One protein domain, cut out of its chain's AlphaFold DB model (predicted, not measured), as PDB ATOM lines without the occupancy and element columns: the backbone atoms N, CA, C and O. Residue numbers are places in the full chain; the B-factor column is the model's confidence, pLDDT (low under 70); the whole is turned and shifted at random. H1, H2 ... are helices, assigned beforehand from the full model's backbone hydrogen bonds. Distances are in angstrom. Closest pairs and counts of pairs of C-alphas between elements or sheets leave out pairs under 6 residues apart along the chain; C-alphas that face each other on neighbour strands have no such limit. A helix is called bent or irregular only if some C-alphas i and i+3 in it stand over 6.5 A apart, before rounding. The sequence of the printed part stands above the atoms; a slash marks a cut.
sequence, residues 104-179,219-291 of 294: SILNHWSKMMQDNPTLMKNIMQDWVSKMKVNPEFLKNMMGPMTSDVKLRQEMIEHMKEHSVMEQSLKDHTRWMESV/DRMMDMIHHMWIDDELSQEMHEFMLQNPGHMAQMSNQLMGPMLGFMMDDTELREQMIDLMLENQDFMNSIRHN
ATOM      1  N   SER A 104     243.904 282.945 209.890       84.06
ATOM      2  CA  SER A 104     243.432 281.551 209.957       84.06
ATOM      3  C   SER A 104     244.562 280.523 209.986       84.06
ATOM      4  O   SER A 104     244.353 279.427 210.508       84.06
ATOM      5  N   ILE A 105     245.728 280.840 209.419       81.75
ATOM      6  CA  ILE A 105     246.918 279.990 209.528       81.75
ATOM      7  C   ILE A 105     247.468 280.097 210.951       81.75
ATOM      8  O   ILE A 105     247.723 279.070 211.574       81.75
ATOM      9  N   LEU A 106     247.537 281.317 211.494       82.62
ATOM     10  CA  LEU A 106     247.930 281.564 212.880       82.62
ATOM     11  C   LEU A 106     246.979 280.873 213.879       82.62
ATOM     12  O   LEU A 106     247.454 280.110 214.716       82.62
ATOM     13  N   ASN A 107     245.654 281.022 213.711       83.94
ATOM     14  CA  ASN A 107     244.630 280.340 214.521       83.94
ATOM     15  C   ASN A 107     244.833 278.820 214.539       83.94
ATOM     16  O   ASN A 107     244.749 278.192 215.595       83.94
ATOM     17  N   HIS A 108     245.075 278.213 213.369       82.69
ATOM     18  CA  HIS A 108     245.299 276.772 213.298       82.69
ATOM     19  C   HIS A 108     246.626 276.391 213.956       82.69
ATOM     20  O   HIS A 108     246.668 275.426 214.707       82.69
ATOM     21  N   TRP A 109     247.700 277.141 213.717       82.75
ATOM     22  CA  TRP A 109     249.011 276.862 214.299       82.75
ATOM     23  C   TRP A 109     249.009 276.976 215.833       82.75
ATOM     24  O   TRP A 109     249.518 276.077 216.501       82.75
ATOM     25  N   SER A 110     248.347 277.993 216.400       85.94
ATOM     26  CA  SER A 110     248.130 278.083 217.851       85.94
ATOM     27  C   SER A 110     247.348 276.870 218.366       85.94
ATOM     28  O   SER A 110     247.815 276.185 219.279       85.94
ATOM     29  N   LYS A 111     246.233 276.507 217.711       86.62
ATOM     30  CA  LYS A 111     245.474 275.297 218.063       86.62
ATOM     31  C   LYS A 111     246.319 274.016 217.980       86.62
ATOM     32  O   LYS A 111     246.267 273.209 218.896       86.62
ATOM     33  N   MET A 112     247.115 273.832 216.931       84.12
ATOM     34  CA  MET A 112     247.975 272.658 216.743       84.12
ATOM     35  C   MET A 112     248.969 272.488 217.901       84.12
ATOM     36  O   MET A 112     249.234 271.363 218.320       84.12
ATOM     37  N   MET A 113     249.502 273.587 218.440       84.25
ATOM     38  CA  MET A 113     250.386 273.546 219.606       84.25
ATOM     39  C   MET A 113     249.620 273.360 220.926       84.25
ATOM     40  O   MET A 113     250.120 272.683 221.819       84.25
ATOM     41  N   GLN A 114     248.398 273.888 221.055       86.44
ATOM     42  CA  GLN A 114     247.518 273.601 222.201       86.44
ATOM     43  C   GLN A 114     247.110 272.115 222.248       86.44
ATOM     44  O   GLN A 114     247.178 271.491 223.306       86.44
ATOM     45  N   ASP A 115     246.757 271.534 221.098       88.56
ATOM     46  CA  ASP A 115     246.405 270.116 220.940       88.56
ATOM     47  C   ASP A 115     247.636 269.181 221.079       88.56
ATOM     48  O   ASP A 115     247.477 267.985 221.331       88.56
ATOM     49  N   ASN A 116     248.868 269.699 220.941       86.06
ATOM     50  CA  ASN A 116     250.123 268.944 221.070       86.06
ATOM     51  C   ASN A 116     251.107 269.607 222.065       86.06
ATOM     52  O   ASN A 116     252.056 270.287 221.651       86.06
ATOM     53  N   PRO A 117     250.953 269.363 223.382       89.06
ATOM     54  CA  PRO A 117     251.777 269.997 224.414       89.06
ATOM     55  C   PRO A 117     253.262 269.607 224.354       89.06
ATOM     56  O   PRO A 117     254.107 270.361 224.834       89.06
ATOM     57  N   THR A 118     253.612 268.465 223.749       89.81
ATOM     58  CA  THR A 118     255.018 268.080 223.526       89.81
ATOM     59  C   THR A 118     255.665 268.966 222.463       89.81
ATOM     60  O   THR A 118     256.777 269.447 222.666       89.81
ATOM     61  N   LEU A 119     254.962 269.232 221.357       86.00
ATOM     62  CA  LEU A 119     255.437 270.138 220.309       86.00
ATOM     63  C   LEU A 119     255.542 271.578 220.828       86.00
ATOM     64  O   LEU A 119     256.590 272.196 220.660       86.00
ATOM     65  N   MET A 120     254.513 272.069 221.533       89.94
ATOM     66  CA  MET A 120     254.547 273.374 222.212       89.94
ATOM     67  C   MET A 120     255.781 273.495 223.112       89.94
ATOM     68  O   MET A 120     256.549 274.445 222.987       89.94
ATOM     69  N   LYS A 121     256.006 272.510 223.991       91.69
ATOM     70  CA  LYS A 121     257.149 272.507 224.904       91.69
ATOM     71  C   LYS A 121     258.483 272.547 224.158       91.69
ATOM     72  O   LYS A 121     259.339 273.343 224.527       91.69
ATOM     73  N   ASN A 122     258.661 271.728 223.123       89.81
ATOM     74  CA  ASN A 122     259.914 271.688 222.367       89.81
ATOM     75  C   ASN A 122     260.203 273.031 221.669       89.81
ATOM     76  O   ASN A 122     261.318 273.536 221.772       89.81
ATOM     77  N   ILE A 123     259.193 273.636 221.029       89.62
ATOM     78  CA  ILE A 123     259.304 274.952 220.376       89.62
ATOM     79  C   ILE A 123     259.679 276.030 221.404       89.62
ATOM     80  O   ILE A 123     260.639 276.770 221.200       89.62
ATOM     81  N   MET A 124     258.980 276.079 222.541       92.62
ATOM     82  CA  MET A 124     259.245 277.081 223.578       92.62
ATOM     83  C   MET A 124     260.611 276.885 224.249       92.62
ATOM     84  O   MET A 124     261.282 277.867 224.552       92.62
ATOM     85  N   GLN A 125     261.079 275.643 224.425       93.62
ATOM     86  CA  GLN A 125     262.425 275.369 224.940       93.62
ATOM     87  C   GLN A 125     263.535 275.785 223.959       93.62
ATOM     88  O   GLN A 125     264.551 276.324 224.402       93.62
ATOM     89  N   ASP A 126     263.345 275.605 222.647       92.75
ATOM     90  CA  ASP A 126     264.270 276.140 221.637       92.75
ATOM     91  C   ASP A 126     264.292 277.677 221.660       92.75
ATOM     92  O   ASP A 126     265.372 278.265 221.755       92.75
ATOM     93  N   TRP A 127     263.131 278.340 221.684       93.94
ATOM     94  CA  TRP A 127     263.059 279.806 221.750       93.94
ATOM     95  C   TRP A 127     263.703 280.363 223.023       93.94
ATOM     96  O   TRP A 127     264.453 281.335 222.949       93.94
ATOM     97  N   VAL A 128     263.476 279.725 224.177       95.62
ATOM     98  CA  VAL A 128     264.156 280.053 225.442       95.62
ATOM     99  C   VAL A 128     265.676 279.939 225.287       95.62
ATOM    100  O   VAL A 128     266.404 280.832 225.720       95.62
ATOM    101  N   SER A 129     266.174 278.898 224.612       96.25
ATOM    102  CA  SER A 129     267.610 278.754 224.346       96.25
ATOM    103  C   SER A 129     268.149 279.854 223.418       96.25
ATOM    104  O   SER A 129     269.170 280.470 223.730       96.25
ATOM    105  N   LYS A 130     267.430 280.186 222.336       94.44
ATOM    106  CA  LYS A 130     267.800 281.242 221.381       94.44
ATOM    107  C   LYS A 130     267.814 282.624 222.042       94.44
ATOM    108  O   LYS A 130     268.745 283.389 221.802       94.44
ATOM    109  N   MET A 131     266.847 282.933 222.909       95.94
ATOM    110  CA  MET A 131     266.789 284.209 223.640       95.94
ATOM    111  C   MET A 131     267.929 284.380 224.651       95.94
ATOM    112  O   MET A 131     268.454 285.483 224.771       95.94
ATOM    113  N   LYS A 132     268.370 283.308 225.329       94.94
ATOM    114  CA  LYS A 132     269.562 283.355 226.202       94.94
ATOM    115  C   LYS A 132     270.839 283.660 225.418       94.94
ATOM    116  O   LYS A 132     271.689 284.409 225.886       94.94
ATOM    117  N   VAL A 133     270.980 283.076 224.222       95.88
ATOM    118  CA  VAL A 133     272.146 283.297 223.348       95.88
ATOM    119  C   VAL A 133     272.122 284.681 222.690       95.88
ATOM    120  O   VAL A 133     273.183 285.270 222.484       95.88
ATOM    121  N   ASN A 134     270.940 285.218 222.377       96.38
ATOM    122  CA  ASN A 134     270.781 286.538 221.772       96.38
ATOM    123  C   ASN A 134     269.656 287.355 222.449       96.38
ATOM    124  O   ASN A 134     268.481 287.179 222.103       96.38
ATOM    125  N   PRO A 135     269.986 288.318 223.333       93.38
ATOM    126  CA  PRO A 135     268.987 289.122 224.040       93.38
ATOM    127  C   PRO A 135     268.198 290.077 223.126       93.38
ATOM    128  O   PRO A 135     267.145 290.569 223.532       93.38
ATOM    129  N   GLU A 136     268.626 290.319 221.880       95.12
ATOM    130  CA  GLU A 136     267.802 291.065 220.918       95.12
ATOM    131  C   GLU A 136     266.543 290.280 220.507       95.12
ATOM    132  O   GLU A 136     265.515 290.887 220.222       95.12
ATOM    133  N   PHE A 137     266.555 288.941 220.565       95.75
ATOM    134  CA  PHE A 137     265.342 288.133 220.375       95.75
ATOM    135  C   PHE A 137     264.350 288.321 221.527       95.75
ATOM    136  O   PHE A 137     263.150 288.467 221.288       95.75
ATOM    137  N   LEU A 138     264.848 288.403 222.768       96.19
ATOM    138  CA  LEU A 138     264.016 288.724 223.927       96.19
ATOM    139  C   LEU A 138     263.409 290.129 223.783       96.19
ATOM    140  O   LEU A 138     262.204 290.292 223.962       96.19
ATOM    141  N   LYS A 139     264.202 291.129 223.374       94.94
ATOM    142  CA  LYS A 139     263.716 292.492 223.093       94.94
ATOM    143  C   LYS A 139     262.686 292.541 221.968       94.94
ATOM    144  O   LYS A 139     261.671 293.214 222.122       94.94
ATOM    145  N   ASN A 140     262.898 291.826 220.864       95.06
ATOM    146  CA  ASN A 140     261.941 291.761 219.757       95.06
ATOM    147  C   ASN A 140     260.598 291.162 220.193       95.06
ATOM    148  O   ASN A 140     259.549 291.603 219.729       95.06
ATOM    149  N   MET A 141     260.613 290.178 221.093       93.75
ATOM    150  CA  MET A 141     259.397 289.535 221.584       93.75
ATOM    151  C   MET A 141     258.689 290.358 222.672       93.75
ATOM    152  O   MET A 141     257.470 290.513 222.634       93.75
ATOM    153  N   MET A 142     259.453 290.956 223.589       94.44
ATOM    154  CA  MET A 142     258.959 291.842 224.655       94.44
ATOM    155  C   MET A 142     258.562 293.235 224.136       94.44
ATOM    156  O   MET A 142     257.772 293.931 224.769       94.44
ATOM    157  N   GLY A 143     259.088 293.671 222.990       94.81
ATOM    158  CA  GLY A 143     258.845 294.992 222.405       94.81
ATOM    159  C   GLY A 143     257.358 295.275 222.165       94.81
ATOM    160  O   GLY A 143     256.846 296.244 222.727       94.81
ATOM    161  N   PRO A 144     256.629 294.427 221.415       93.19
ATOM    162  CA  PRO A 144     255.179 294.526 221.263       93.19
ATOM    163  C   PRO A 144     254.431 294.490 222.598       93.19
ATOM    164  O   PRO A 144     253.576 295.338 222.828       93.19
ATOM    165  N   MET A 145     254.789 293.561 223.491       93.75
ATOM    166  CA  MET A 145     254.116 293.373 224.783       93.75
ATOM    167  C   MET A 145     254.330 294.551 225.740       93.75
ATOM    168  O   MET A 145     253.461 294.861 226.539       93.75
ATOM    169  N   THR A 146     255.457 295.255 225.654       93.00
ATOM    170  CA  THR A 146     255.709 296.446 226.479       93.00
ATOM    171  C   THR A 146     255.215 297.739 225.820       93.00
ATOM    172  O   THR A 146     254.886 298.696 226.521       93.00
ATOM    173  N   SER A 147     255.091 297.775 224.488       91.44
ATOM    174  CA  SER A 147     254.718 298.982 223.731       91.44
ATOM    175  C   SER A 147     253.215 299.100 223.462       91.44
ATOM    176  O   SER A 147     252.659 300.172 223.689       91.44
ATOM    177  N   ASP A 148     252.545 298.036 223.010       94.38
ATOM    178  CA  ASP A 148     251.099 298.044 222.746       94.38
ATOM    179  C   ASP A 148     250.294 297.997 224.050       94.38
ATOM    180  O   ASP A 148     250.550 297.165 224.913       94.38
ATOM    181  N   VAL A 149     249.295 298.871 224.192       92.75
ATOM    182  CA  VAL A 149     248.538 299.032 225.447       92.75
ATOM    183  C   VAL A 149     247.727 297.780 225.814       92.75
ATOM    184  O   VAL A 149     247.624 297.454 226.997       92.75
ATOM    185  N   LYS A 150     247.179 297.046 224.833       93.44
ATOM    186  CA  LYS A 150     246.383 295.838 225.098       93.44
ATOM    187  C   LYS A 150     247.289 294.671 225.474       93.44
ATOM    188  O   LYS A 150     247.060 294.046 226.507       93.44
ATOM    189  N   LEU A 151     248.311 294.390 224.659       93.62
ATOM    190  CA  LEU A 151     249.271 293.318 224.941       93.62
ATOM    191  C   LEU A 151     249.993 293.565 226.271       93.62
ATOM    192  O   LEU A 151     250.216 292.617 227.016       93.62
ATOM    193  N   ARG A 152     250.266 294.829 226.613       94.50
ATOM    194  CA  ARG A 152     250.810 295.240 227.910       94.50
ATOM    195  C   ARG A 152     249.908 294.873 229.074       94.50
ATOM    196  O   ARG A 152     250.397 294.267 230.019       94.50
ATOM    197  N   GLN A 153     248.618 295.207 229.029       93.31
ATOM    198  CA  GLN A 153     247.725 294.854 230.137       93.31
ATOM    199  C   GLN A 153     247.566 293.332 230.265       93.31
ATOM    200  O   GLN A 153     247.612 292.795 231.365       93.31
ATOM    201  N   GLU A 154     247.442 292.627 229.142       93.62
ATOM    202  CA  GLU A 154     247.286 291.169 229.101       93.62
ATOM    203  C   GLU A 154     248.569 290.440 229.580       93.62
ATOM    204  O   GLU A 154     248.485 289.464 230.323       93.62
ATOM    205  N   MET A 155     249.760 290.977 229.280       94.69
ATOM    206  CA  MET A 155     251.040 290.559 229.875       94.69
ATOM    207  C   MET A 155     251.094 290.839 231.386       94.69
ATOM    208  O   MET A 155     251.553 289.993 232.153       94.69
ATOM    209  N   ILE A 156     250.625 292.014 231.820       93.19
ATOM    210  CA  ILE A 156     250.592 292.432 233.228       93.19
ATOM    211  C   ILE A 156     249.695 291.515 234.067       93.19
ATOM    212  O   ILE A 156     250.100 291.134 235.164       93.19
ATOM    213  N   GLU A 157     248.518 291.121 233.574       93.44
ATOM    214  CA  GLU A 157     247.669 290.167 234.298       93.44
ATOM    215  C   GLU A 157     248.328 288.781 234.375       93.44
ATOM    216  O   GLU A 157     248.425 288.224 235.468       93.44
ATOM    217  N   HIS A 158     248.910 288.273 233.282       93.94
ATOM    218  CA  HIS A 158     249.666 287.015 233.326       93.94
ATOM    219  C   HIS A 158     250.854 287.053 234.306       93.94
ATOM    220  O   HIS A 158     251.118 286.057 234.973       93.94
ATOM    221  N   MET A 159     251.541 288.190 234.471       93.38
ATOM    222  CA  MET A 159     252.595 288.348 235.489       93.38
ATOM    223  C   MET A 159     252.078 288.251 236.931       93.38
ATOM    224  O   MET A 159     252.824 287.794 237.797       93.38
ATOM    225  N   LYS A 160     250.836 288.681 237.198       90.94
ATOM    226  CA  LYS A 160     250.184 288.548 238.514       90.94
ATOM    227  C   LYS A 160     249.720 287.110 238.758       90.94
ATOM    228  O   LYS A 160     249.900 286.585 239.850       90.94
ATOM    229  N   GLU A 161     249.148 286.467 237.737       92.88
ATOM    230  CA  GLU A 161     248.694 285.069 237.794       92.88
ATOM    231  C   GLU A 161     249.866 284.077 237.947       92.88
ATOM    232  O   GLU A 161     249.727 283.030 238.587       92.88
ATOM    233  N   HIS A 162     251.038 284.394 237.387       95.38
ATOM    234  CA  HIS A 162     252.209 283.519 237.392       95.38
ATOM    235  C   HIS A 162     253.022 283.647 238.692       95.38
ATOM    236  O   HIS A 162     253.987 284.402 238.768       95.38
ATOM    237  N   SER A 163     252.672 282.867 239.716       94.56
ATOM    238  CA  SER A 163     253.249 282.938 241.077       94.56
ATOM    239  C   SER A 163     254.787 283.003 241.168       94.56
ATOM    240  O   SER A 163     255.316 283.728 242.009       94.56
ATOM    241  N   VAL A 164     255.529 282.306 240.296       95.69
ATOM    242  CA  VAL A 164     257.008 282.376 240.235       95.69
ATOM    243  C   VAL A 164     257.495 283.770 239.815       95.69
ATOM    244  O   VAL A 164     258.497 284.270 240.333       95.69
ATOM    245  N   MET A 165     256.772 284.413 238.897       95.38
ATOM    246  CA  MET A 165     257.042 285.774 238.439       95.38
ATOM    247  C   MET A 165     256.632 286.780 239.510       95.38
ATOM    248  O   MET A 165     257.440 287.610 239.911       95.38
ATOM    249  N   GLU A 166     255.412 286.648 240.033       91.88
ATOM    250  CA  GLU A 166     254.860 287.506 241.080       91.88
ATOM    251  C   GLU A 166     255.768 287.554 242.327       91.88
ATOM    252  O   GLU A 166     256.062 288.636 242.840       91.88
ATOM    253  N   GLN A 167     256.300 286.405 242.764       92.75
ATOM    254  CA  GLN A 167     257.278 286.332 243.854       92.75
ATOM    255  C   GLN A 167     258.622 286.979 243.479       92.75
ATOM    256  O   GLN A 167     259.156 287.766 244.259       92.75
ATOM    257  N   SER A 168     259.149 286.713 242.279       94.69
ATOM    258  CA  SER A 168     260.424 287.304 241.834       94.69
ATOM    259  C   SER A 168     260.353 288.832 241.754       94.69
ATOM    260  O   SER A 168     261.287 289.517 242.158       94.69
ATOM    261  N   LEU A 169     259.218 289.388 241.317       90.81
ATOM    262  CA  LEU A 169     258.966 290.833 241.303       90.81
ATOM    263  C   LEU A 169     258.926 291.432 242.720       90.81
ATOM    264  O   LEU A 169     259.453 292.525 242.928       90.81
ATOM    265  N   LYS A 170     258.344 290.721 243.696       89.44
ATOM    266  CA  LYS A 170     258.314 291.134 245.115       89.44
ATOM    267  C   LYS A 170     259.706 291.134 245.755       89.44
ATOM    268  O   LYS A 170     259.997 292.019 246.557       89.44
ATOM    269  N   ASP A 171     260.560 290.181 245.386       91.12
ATOM    270  CA  ASP A 171     261.934 290.080 245.893       91.12
ATOM    271  C   ASP A 171     262.915 291.025 245.161       91.12
ATOM    272  O   ASP A 171     263.899 291.489 245.746       91.12
ATOM    273  N   HIS A 172     262.650 291.368 243.894       92.69
ATOM    274  CA  HIS A 172     263.532 292.202 243.077       92.69
ATOM    275  C   HIS A 172     263.500 293.682 243.508       92.69
ATOM    276  O   HIS A 172     262.627 294.468 243.129       92.69
ATOM    277  N   THR A 173     264.507 294.104 244.279       88.81
ATOM    278  CA  THR A 173     264.533 295.415 244.959       88.81
ATOM    279  C   THR A 173     264.329 296.606 244.014       88.81
ATOM    280  O   THR A 173     263.522 297.481 244.312       88.81
ATOM    281  N   ARG A 174     264.977 296.618 242.838       90.06
ATOM    282  CA  ARG A 174     264.816 297.694 241.835       90.06
ATOM    283  C   ARG A 174     263.399 297.771 241.254       90.06
ATOM    284  O   ARG A 174     262.965 298.855 240.872       90.06
ATOM    285  N   TRP A 175     262.676 296.650 241.192       89.81
ATOM    286  CA  TRP A 175     261.264 296.642 240.800       89.81
ATOM    287  C   TRP A 175     260.408 297.276 241.889       89.81
ATOM    288  O   TRP A 175     259.706 298.251 241.622       89.81
ATOM    289  N   MET A 176     260.538 296.802 243.129       88.94
ATOM    290  CA  MET A 176     259.776 297.334 244.259       88.94
ATOM    291  C   MET A 176     260.048 298.825 244.490       88.94
ATOM    292  O   MET A 176     259.099 299.582 244.694       88.94
ATOM    293  N   GLU A 177     261.298 299.277 244.360       86.00
ATOM    294  CA  GLU A 177     261.648 300.702 244.327       86.00
ATOM    295  C   GLU A 177     260.941 301.439 243.183       86.00
ATOM    296  O   GLU A 177     260.354 302.491 243.414       86.00
ATOM    297  N   SER A 178     260.960 300.907 241.956       86.69
ATOM    298  CA  SER A 178     260.367 301.559 240.780       86.69
ATOM    299  C   SER A 178     258.840 301.679 240.853       86.69
ATOM    300  O   SER A 178     258.295 302.699 240.418       86.69
ATOM    301  N   VAL A 179     258.146 300.690 241.428       82.12
ATOM    302  CA  VAL A 179     256.687 300.727 241.642       82.12
ATOM    303  C   VAL A 179     256.319 301.696 242.768       82.12
ATOM    304  O   VAL A 179     255.438 302.530 242.587       82.12
ATOM    305  N   ASP A 219     244.123 269.230 204.871       61.03
ATOM    306  CA  ASP A 219     245.181 268.549 205.618       61.03
ATOM    307  C   ASP A 219     246.568 268.806 204.998       61.03
ATOM    308  O   ASP A 219     247.576 268.592 205.652       61.03
ATOM    309  N   ARG A 220     246.649 269.293 203.747       66.31
ATOM    310  CA  ARG A 220     247.905 269.447 202.985       66.31
ATOM    311  C   ARG A 220     248.654 270.739 203.265       66.31
ATOM    312  O   ARG A 220     249.879 270.727 203.331       66.31
ATOM    313  N   MET A 221     247.939 271.851 203.436       64.44
ATOM    314  CA  MET A 221     248.575 273.064 203.957       64.44
ATOM    315  C   MET A 221     249.061 272.819 205.391       64.44
ATOM    316  O   MET A 221     250.118 273.321 205.763       64.44
ATOM    317  N   MET A 222     248.340 271.991 206.156       66.12
ATOM    318  CA  MET A 222     248.773 271.593 207.491       66.12
ATOM    319  C   MET A 222     249.939 270.613 207.487       66.12
ATOM    320  O   MET A 222     250.853 270.819 208.268       66.12
ATOM    321  N   ASP A 223     249.978 269.633 206.587       70.06
ATOM    322  CA  ASP A 223     251.120 268.731 206.388       70.06
ATOM    323  C   ASP A 223     252.392 269.510 206.006       70.06
ATOM    324  O   ASP A 223     253.451 269.292 206.584       70.06
ATOM    325  N   MET A 224     252.273 270.515 205.126       70.69
ATOM    326  CA  MET A 224     253.369 271.439 204.804       70.69
ATOM    327  C   MET A 224     253.845 272.227 206.034       70.69
ATOM    328  O   MET A 224     255.042 272.279 206.301       70.69
ATOM    329  N   ILE A 225     252.921 272.837 206.784       69.75
ATOM    330  CA  ILE A 225     253.230 273.589 208.009       69.75
ATOM    331  C   ILE A 225     253.902 272.660 209.030       69.75
ATOM    332  O   ILE A 225     254.994 272.950 209.502       69.75
ATOM    333  N   HIS A 226     253.299 271.512 209.318       70.44
ATOM    334  CA  HIS A 226     253.798 270.484 210.227       70.44
ATOM    335  C   HIS A 226     255.208 270.017 209.835       70.44
ATOM    336  O   HIS A 226     256.085 269.973 210.692       70.44
ATOM    337  N   HIS A 227     255.473 269.785 208.544       69.56
ATOM    338  CA  HIS A 227     256.820 269.516 208.043       69.56
ATOM    339  C   HIS A 227     257.792 270.683 208.270       69.56
ATOM    340  O   HIS A 227     258.918 270.434 208.684       69.56
ATOM    341  N   MET A 228     257.382 271.940 208.071       67.81
ATOM    342  CA  MET A 228     258.241 273.099 208.358       67.81
ATOM    343  C   MET A 228     258.611 273.217 209.847       67.81
ATOM    344  O   MET A 228     259.742 273.576 210.152       67.81
ATOM    345  N   TRP A 229     257.684 272.923 210.769       68.00
ATOM    346  CA  TRP A 229     257.910 273.031 212.224       68.00
ATOM    347  C   TRP A 229     258.547 271.781 212.867       68.00
ATOM    348  O   TRP A 229     258.887 271.837 214.045       68.00
ATOM    349  N   ILE A 230     258.689 270.665 212.138       65.44
ATOM    350  CA  ILE A 230     259.243 269.389 212.651       65.44
ATOM    351  C   ILE A 230     260.521 268.952 211.913       65.44
ATOM    352  O   ILE A 230     261.266 268.118 212.419       65.44
ATOM    353  N   ASP A 231     260.829 269.521 210.746       74.12
ATOM    354  CA  ASP A 231     262.176 269.437 210.178       74.12
ATOM    355  C   ASP A 231     263.152 270.188 211.105       74.12
ATOM    356  O   ASP A 231     263.077 271.411 211.229       74.12
ATOM    357  N   ASP A 232     264.030 269.456 211.802       71.12
ATOM    358  CA  ASP A 232     264.932 270.002 212.833       71.12
ATOM    359  C   ASP A 232     265.850 271.125 212.314       71.12
ATOM    360  O   ASP A 232     266.343 271.925 213.108       71.12
ATOM    361  N   GLU A 233     266.110 271.197 211.005       73.50
ATOM    362  CA  GLU A 233     266.964 272.224 210.406       73.50
ATOM    363  C   GLU A 233     266.140 273.450 209.985       73.50
ATOM    364  O   GLU A 233     266.461 274.579 210.363       73.50
ATOM    365  N   LEU A 234     265.032 273.238 209.266       75.69
ATOM    366  CA  LEU A 234     264.173 274.332 208.808       75.69
ATOM    367  C   LEU A 234     263.431 275.023 209.964       75.69
ATOM    368  O   LEU A 234     263.230 276.238 209.928       75.69
ATOM    369  N   SER A 235     263.055 274.271 211.002       79.56
ATOM    370  CA  SER A 235     262.437 274.816 212.215       79.56
ATOM    371  C   SER A 235     263.384 275.760 212.958       79.56
ATOM    372  O   SER A 235     262.952 276.832 213.368       79.56
ATOM    373  N   GLN A 236     264.684 275.453 213.050       81.50
ATOM    374  CA  GLN A 236     265.666 276.338 213.689       81.50
ATOM    375  C   GLN A 236     265.829 277.677 212.954       81.50
ATOM    376  O   GLN A 236     265.876 278.719 213.616       81.50
ATOM    377  N   GLU A 237     265.895 277.660 211.618       80.00
ATOM    378  CA  GLU A 237     265.930 278.877 210.788       80.00
ATOM    379  C   GLU A 237     264.619 279.673 210.927       80.00
ATOM    380  O   GLU A 237     264.632 280.890 211.121       80.00
ATOM    381  N   MET A 238     263.474 278.984 210.900       81.12
ATOM    382  CA  MET A 238     262.147 279.591 211.013       81.12
ATOM    383  C   MET A 238     261.885 280.202 212.397       81.12
ATOM    384  O   MET A 238     261.372 281.316 212.482       81.12
ATOM    385  N   HIS A 239     262.246 279.517 213.482       87.50
ATOM    386  CA  HIS A 239     262.133 280.034 214.848       87.50
ATOM    387  C   HIS A 239     262.957 281.310 215.019       87.50
ATOM    388  O   HIS A 239     262.492 282.278 215.620       87.50
ATOM    389  N   GLU A 240     264.159 281.341 214.439       88.12
ATOM    390  CA  GLU A 240     264.991 282.536 214.467       88.12
ATOM    391  C   GLU A 240     264.375 283.676 213.649       88.12
ATOM    392  O   GLU A 240     264.248 284.782 214.165       88.12
ATOM    393  N   PHE A 241     263.888 283.416 212.432       84.56
ATOM    394  CA  PHE A 241     263.178 284.413 211.618       84.56
ATOM    395  C   PHE A 241     261.950 285.014 212.332       84.56
ATOM    396  O   PHE A 241     261.650 286.205 212.204       84.56
ATOM    397  N   MET A 242     261.238 284.206 213.119       84.12
ATOM    398  CA  MET A 242     260.096 284.663 213.914       84.12
ATOM    399  C   MET A 242     260.546 285.564 215.078       84.12
ATOM    400  O   MET A 242     259.941 286.611 215.298       84.12
ATOM    401  N   LEU A 243     261.644 285.218 215.761       90.38
ATOM    402  CA  LEU A 243     262.260 286.020 216.829       90.38
ATOM    403  C   LEU A 243     263.031 287.260 216.321       90.38
ATOM    404  O   LEU A 243     263.249 288.206 217.078       90.38
ATOM    405  N   GLN A 244     263.434 287.299 215.049       90.38
ATOM    406  CA  GLN A 244     264.155 288.420 214.431       90.38
ATOM    407  C   GLN A 244     263.274 289.651 214.143       90.38
ATOM    408  O   GLN A 244     263.822 290.736 213.953       90.38
ATOM    409  N   ASN A 245     261.940 289.525 214.109       86.94
ATOM    410  CA  ASN A 245     261.036 290.632 213.773       86.94
ATOM    411  C   ASN A 245     259.924 290.818 214.831       86.94
ATOM    412  O   ASN A 245     259.035 289.964 214.932       86.94
ATOM    413  N   PRO A 246     259.874 291.962 215.548       86.62
ATOM    414  CA  PRO A 246     258.812 292.241 216.517       86.62
ATOM    415  C   PRO A 246     257.409 292.261 215.886       86.62
ATOM    416  O   PRO A 246     256.427 291.995 216.572       86.62
ATOM    417  N   GLY A 247     257.285 292.514 214.576       85.56
ATOM    418  CA  GLY A 247     256.006 292.461 213.861       85.56
ATOM    419  C   GLY A 247     255.372 291.064 213.819       85.56
ATOM    420  O   GLY A 247     254.149 290.956 213.907       85.56
ATOM    421  N   HIS A 248     256.175 289.993 213.747       86.12
ATOM    422  CA  HIS A 248     255.660 288.620 213.832       86.12
ATOM    423  C   HIS A 248     255.196 288.331 215.265       86.12
ATOM    424  O   HIS A 248     254.068 287.889 215.479       86.12
ATOM    425  N   MET A 249     256.024 288.682 216.254       86.88
ATOM    426  CA  MET A 249     255.711 288.480 217.670       86.88
ATOM    427  C   MET A 249     254.463 289.251 218.115       86.88
ATOM    428  O   MET A 249     253.639 288.698 218.843       86.88
ATOM    429  N   ALA A 250     254.240 290.467 217.608       87.94
ATOM    430  CA  ALA A 250     253.008 291.225 217.833       87.94
ATOM    431  C   ALA A 250     251.755 290.479 217.338       87.94
ATOM    432  O   ALA A 250     250.736 290.446 218.026       87.94
ATOM    433  N   GLN A 251     251.826 289.843 216.162       86.75
ATOM    434  CA  GLN A 251     250.725 289.045 215.612       86.75
ATOM    435  C   GLN A 251     250.478 287.791 216.468       86.75
ATOM    436  O   GLN A 251     249.348 287.549 216.891       86.75
ATOM    437  N   MET A 252     251.542 287.049 216.786       84.19
ATOM    438  CA  MET A 252     251.507 285.781 217.532       84.19
ATOM    439  C   MET A 252     251.046 285.937 218.989       84.19
ATOM    440  O   MET A 252     250.328 285.072 219.494       84.19
ATOM    441  N   SER A 253     251.415 287.041 219.652       86.44
ATOM    442  CA  SER A 253     251.132 287.279 221.077       86.44
ATOM    443  C   SER A 253     249.645 287.122 221.409       86.44
ATOM    444  O   SER A 253     249.311 286.430 222.364       86.44
ATOM    445  N   ASN A 254     248.756 287.625 220.541       85.06
ATOM    446  CA  ASN A 254     247.291 287.539 220.665       85.06
ATOM    447  C   ASN A 254     246.711 286.113 220.804       85.06
ATOM    448  O   ASN A 254     245.504 285.970 220.986       85.06
ATOM    449  N   GLN A 255     247.518 285.061 220.624       84.19
ATOM    450  CA  GLN A 255     247.070 283.663 220.652       84.19
ATOM    451  C   GLN A 255     247.963 282.737 221.484       84.19
ATOM    452  O   GLN A 255     247.622 281.565 221.654       84.19
ATOM    453  N   LEU A 256     249.136 283.217 221.907       87.88
ATOM    454  CA  LEU A 256     250.232 282.390 222.425       87.88
ATOM    455  C   LEU A 256     251.036 283.052 223.547       87.88
ATOM    456  O   LEU A 256     251.879 282.383 224.142       87.88
ATOM    457  N   MET A 257     250.767 284.320 223.871       90.69
ATOM    458  CA  MET A 257     251.514 285.051 224.892       90.69
ATOM    459  C   MET A 257     251.481 284.353 226.256       90.69
ATOM    460  O   MET A 257     252.535 284.231 226.859       90.69
ATOM    461  N   GLY A 258     250.342 283.819 226.710       91.25
ATOM    462  CA  GLY A 258     250.266 283.053 227.965       91.25
ATOM    463  C   GLY A 258     251.272 281.888 228.035       91.25
ATOM    464  O   GLY A 258     252.148 281.905 228.899       91.25
ATOM    465  N   PRO A 259     251.218 280.907 227.108       91.69
ATOM    466  CA  PRO A 259     252.231 279.853 227.007       91.69
ATOM    467  C   PRO A 259     253.671 280.368 226.867       91.69
ATOM    468  O   PRO A 259     254.553 279.877 227.567       91.69
ATOM    469  N   MET A 260     253.915 281.357 225.997       90.81
ATOM    470  CA  MET A 260     255.251 281.926 225.770       90.81
ATOM    471  C   MET A 260     255.828 282.535 227.054       90.81
ATOM    472  O   MET A 260     256.925 282.166 227.469       90.81
ATOM    473  N   LEU A 261     255.067 283.420 227.705       93.94
ATOM    474  CA  LEU A 261     255.440 284.072 228.955       93.94
ATOM    475  C   LEU A 261     255.683 283.049 230.063       93.94
ATOM    476  O   LEU A 261     256.689 283.172 230.747       93.94
ATOM    477  N   GLY A 262     254.842 282.018 230.204       95.25
ATOM    478  CA  GLY A 262     255.044 280.964 231.204       95.25
ATOM    479  C   GLY A 262     256.415 280.288 231.086       95.25
ATOM    480  O   GLY A 262     257.177 280.255 232.048       95.25
ATOM    481  N   PHE A 263     256.802 279.851 229.880       95.31
ATOM    482  CA  PHE A 263     258.122 279.241 229.658       95.31
ATOM    483  C   PHE A 263     259.303 280.194 229.924       95.31
ATOM    484  O   PHE A 263     260.369 279.737 230.336       95.31
ATOM    485  N   MET A 264     259.133 281.504 229.717       95.06
ATOM    486  CA  MET A 264     260.154 282.511 230.044       95.06
ATOM    487  C   MET A 264     260.201 282.832 231.542       95.06
ATOM    488  O   MET A 264     261.276 283.060 232.084       95.06
ATOM    489  N   MET A 265     259.042 282.863 232.203       96.62
ATOM    490  CA  MET A 265     258.888 283.171 233.625       96.62
ATOM    491  C   MET A 265     259.287 281.999 234.521       96.62
ATOM    492  O   MET A 265     259.704 282.231 235.652       96.62
ATOM    493  N   ASP A 266     259.218 280.758 234.041       97.19
ATOM    494  CA  ASP A 266     259.832 279.610 234.713       97.19
ATOM    495  C   ASP A 266     261.369 279.658 234.616       97.19
ATOM    496  O   ASP A 266     262.071 279.411 235.608       97.19
ATOM    497  N   ASP A 267     261.923 280.032 233.457       97.75
ATOM    498  CA  ASP A 267     263.372 280.150 233.289       97.75
ATOM    499  C   ASP A 267     263.948 281.341 234.069       97.75
ATOM    500  O   ASP A 267     263.653 282.505 233.819       97.75
ATOM    501  N   THR A 268     264.833 281.049 235.020       97.19
ATOM    502  CA  THR A 268     265.350 282.069 235.946       97.19
ATOM    503  C   THR A 268     266.281 283.086 235.283       97.19
ATOM    504  O   THR A 268     266.386 284.204 235.764       97.19
ATOM    505  N   GLU A 269     266.942 282.750 234.178       97.38
ATOM    506  CA  GLU A 269     267.851 283.681 233.497       97.38
ATOM    507  C   GLU A 269     267.078 284.657 232.605       97.38
ATOM    508  O   GLU A 269     267.361 285.854 232.611       97.38
ATOM    509  N   LEU A 270     266.076 284.162 231.868       96.88
ATOM    510  CA  LEU A 270     265.201 285.023 231.073       96.88
ATOM    511  C   LEU A 270     264.275 285.858 231.952       96.88
ATOM    512  O   LEU A 270     264.065 287.022 231.630       96.88
ATOM    513  N   ARG A 271     263.781 285.322 233.074       97.38
ATOM    514  CA  ARG A 271     262.949 286.077 234.019       97.38
ATOM    515  C   ARG A 271     263.637 287.352 234.514       97.38
ATOM    516  O   ARG A 271     263.034 288.417 234.430       97.38
ATOM    517  N   GLU A 272     264.895 287.284 234.952       97.25
ATOM    518  CA  GLU A 272     265.625 288.492 235.372       97.25
ATOM    519  C   GLU A 272     265.839 289.464 234.193       97.25
ATOM    520  O   GLU A 272     265.603 290.664 234.335       97.25
ATOM    521  N   GLN A 273     266.176 288.963 232.994       96.44
ATOM    522  CA  GLN A 273     266.302 289.808 231.794       96.44
ATOM    523  C   GLN A 273     264.975 290.486 231.401       96.44
ATOM    524  O   GLN A 273     264.976 291.643 230.980       96.44
ATOM    525  N   MET A 274     263.831 289.811 231.564       96.62
ATOM    526  CA  MET A 274     262.506 290.408 231.372       96.62
ATOM    527  C   MET A 274     262.265 291.542 232.370       96.62
ATOM    528  O   MET A 274     261.767 292.595 231.977       96.62
ATOM    529  N   ILE A 275     262.616 291.344 233.645       96.69
ATOM    530  CA  ILE A 275     262.448 292.352 234.702       96.69
ATOM    531  C   ILE A 275     263.299 293.594 234.409       96.69
ATOM    532  O   ILE A 275     262.797 294.713 234.546       96.69
ATOM    533  N   ASP A 276     264.534 293.423 233.935       96.50
ATOM    534  CA  ASP A 276     265.381 294.539 233.503       96.50
ATOM    535  C   ASP A 276     264.793 295.293 232.295       96.50
ATOM    536  O   ASP A 276     264.649 296.516 232.353       96.50
ATOM    537  N   LEU A 277     264.354 294.591 231.244       95.31
ATOM    538  CA  LEU A 277     263.737 295.221 230.064       95.31
ATOM    539  C   LEU A 277     262.431 295.968 230.392       95.31
ATOM    540  O   LEU A 277     262.159 297.033 229.832       95.31
ATOM    541  N   MET A 278     261.625 295.444 231.319       95.12
ATOM    542  CA  MET A 278     260.424 296.130 231.807       95.12
ATOM    543  C   MET A 278     260.764 297.374 232.633       95.12
ATOM    544  O   MET A 278     260.062 298.375 232.523       95.12
ATOM    545  N   LEU A 279     261.848 297.348 233.418       94.62
ATOM    546  CA  LEU A 279     262.329 298.505 234.179       94.62
ATOM    547  C   LEU A 279     262.890 299.625 233.294       94.62
ATOM    548  O   LEU A 279     262.773 300.802 233.655       94.62
ATOM    549  N   GLU A 280     263.483 299.280 232.150       94.75
ATOM    550  CA  GLU A 280     263.899 300.248 231.133       94.75
ATOM    551  C   GLU A 280     262.681 300.921 230.470       94.75
ATOM    552  O   GLU A 280     262.662 302.148 230.312       94.75
ATOM    553  N   ASN A 281     261.624 300.160 230.158       93.94
ATOM    554  CA  ASN A 281     260.416 300.688 229.523       93.94
ATOM    555  C   ASN A 281     259.542 301.509 230.501       93.94
ATOM    556  O   ASN A 281     258.780 300.982 231.312       93.94
ATOM    557  N   GLN A 282     259.614 302.839 230.389       90.69
ATOM    558  CA  GLN A 282     258.860 303.738 231.272       90.69
ATOM    559  C   GLN A 282     257.343 303.647 231.089       90.69
ATOM    560  O   GLN A 282     256.624 303.749 232.079       90.69
ATOM    561  N   ASP A 283     256.845 303.422 229.872       90.62
ATOM    562  CA  ASP A 283     255.403 303.320 229.624       90.62
ATOM    563  C   ASP A 283     254.828 302.043 230.245       90.62
ATOM    564  O   ASP A 283     253.745 302.074 230.832       90.62
ATOM    565  N   PHE A 284     255.594 300.948 230.210       93.31
ATOM    566  CA  PHE A 284     255.289 299.727 230.949       93.31
ATOM    567  C   PHE A 284     255.201 299.998 232.458       93.31
ATOM    568  O   PHE A 284     254.157 299.764 233.070       93.31
ATOM    569  N   MET A 285     256.248 300.582 233.057       92.44
ATOM    570  CA  MET A 285     256.251 300.909 234.490       92.44
ATOM    571  C   MET A 285     255.169 301.924 234.889       92.44
ATOM    572  O   MET A 285     254.727 301.926 236.036       92.44
ATOM    573  N   ASN A 286     254.715 302.779 233.974       88.81
ATOM    574  CA  ASN A 286     253.614 303.705 234.226       88.81
ATOM    575  C   ASN A 286     252.256 302.986 234.244       88.81
ATOM    576  O   ASN A 286     251.456 303.269 235.132       88.81
ATOM    577  N   SER A 287     252.019 302.003 233.367       89.38
ATOM    578  CA  SER A 287     250.828 301.138 233.452       89.38
ATOM    579  C   SER A 287     250.787 300.317 234.749       89.38
ATOM    580  O   SER A 287     249.720 300.155 235.332       89.38
ATOM    581  N   ILE A 288     251.946 299.874 235.255       86.19
ATOM    582  CA  ILE A 288     252.071 299.204 236.563       86.19
ATOM    583  C   ILE A 288     251.662 300.126 237.731       86.19
ATOM    584  O   ILE A 288     250.999 299.674 238.665       86.19
ATOM    585  N   ARG A 289     252.066 301.405 237.690       82.56
ATOM    586  CA  ARG A 289     251.788 302.409 238.739       82.56
ATOM    587  C   ARG A 289     250.346 302.920 238.712       82.56
ATOM    588  O   ARG A 289     249.734 303.066 239.762       82.56
ATOM    589  N   HIS A 290     249.822 303.221 237.526       74.81
ATOM    590  CA  HIS A 290     248.566 303.952 237.323       74.81
ATOM    591  C   HIS A 290     247.438 303.018 236.867       74.81
ATOM    592  O   HIS A 290     246.788 303.243 235.848       74.81
ATOM    593  N   ASN A 291     247.244 301.927 237.606       58.72
ATOM    594  CA  ASN A 291     246.340 300.841 237.239       58.72
ATOM    595  C   ASN A 291     244.855 301.266 237.371       58.72
ATOM    596  O   ASN A 291     244.213 300.992 238.387       58.72
TER     597      ASN A 291
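This is residues 104 to 179 and 219 to 291 of the 294 residues of an uncharacterized protein of Nitrosopumilus piranensis (UniProt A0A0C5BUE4). Two zigzag rows of short helices, H1 to H6 and H7 to H11, run side by side along one elongated body, each from the end where H1 and H7 lie toward the end where H6 and H11 lie. Successive helices turn corners at tight links, the rows pack on each other crosswise, and arm H9b of the bent helix H9 lies nearest the middle. The printed part has 149 residues with eleven named helices, H1 to H11 in order, and no named strand: the class is all helix. It is compact, with a radius of gyration of the C-alphas of 15.8 A, and spans 53 by 28 by 25 A.

H1, residues 104 to 115, and H2, residues 117 to 133, only just touch, only at the corner, with 3 pairs of C-alphas within 8 A; the closest are those of Met 113 and Met 120, 4.9 A apart. H3, residues 135 to 147, is only just irregular: C-alphas 141 and 144 are 6.54 A apart. H3 touches H4, residues 149 to 161, only at the corner, the closest C-alphas being those of Met 145 and Leu 151 at 4.8 A. H5, residues 163 to 171, and H6, residues 173 to 179, are about perpendicular at 84 degrees. H7, residues 219 to 230, is near H1 and touches H8, residues 232 to 243, only at the corner, the closest C-alphas being those of Trp 229 and Ser 235 at 4.9 A. H9, residues 246 to 266, the hub, touches 7 helices; assigned as one helix by its hydrogen bonds, it is bent, with C-alphas 255 and 258 8.0 A apart. Its arms H9a, residues 246 to 255, and H9b, residues 258 to 266, are about perpendicular at 74 degrees. H9a touches residues 140 to 145 of H3 alone, at a steep tilt of 62 degrees; the closest C-alphas are those of Asn 140 and Pro 246, 4.5 A. H9b touches residues 124 to 128 of H2 alone, the closest C-alphas being those of Met 124 and Phe 263 at 6.5 A. H10, residues 268 to 280, touches H3 with residues 274 to 278 alone, the closest C-alphas being those of Thr 146 and Met 278 at 7.1 A. H11, residues 282 to 289, touches H6, the closest C-alphas being those of Val 179 and Arg 289 at 5.9 A. Helix packing is mostly crossed, with 0 of 12 pairs at a shallow tilt. Every O i to N i+4 pair is within hydrogen-bond range in H1, H2, H4, H5, H6, H7, H9b and H11; H3 has 7 of 9, H8 7 of 8, H9a 4 of 6 and H10 8 of 9.

H1 begins at C-alpha 104 (243.432, 281.551, 209.957). H2 measures 24.4 A, H10 18.9 A and H4 18.6 A from first to last C-alpha. H11 ends at C-alpha 289 (251.788, 302.409, 238.739).

The C-alphas farthest apart, those of Glu 177 and Arg 220, are 53.6 A apart. Residues 180 to 218 are not printed, and C-alphas 179 and 219 are 49.7 A apart across the cut. Of the links that are printed whole, none is long, and each is tight; the link from H6 to H7 is the one across the cut. Ten residues are under 70: 219 to 222, 225, 227 to 230 and 291; mean pLDDT of the printed part is 88.3.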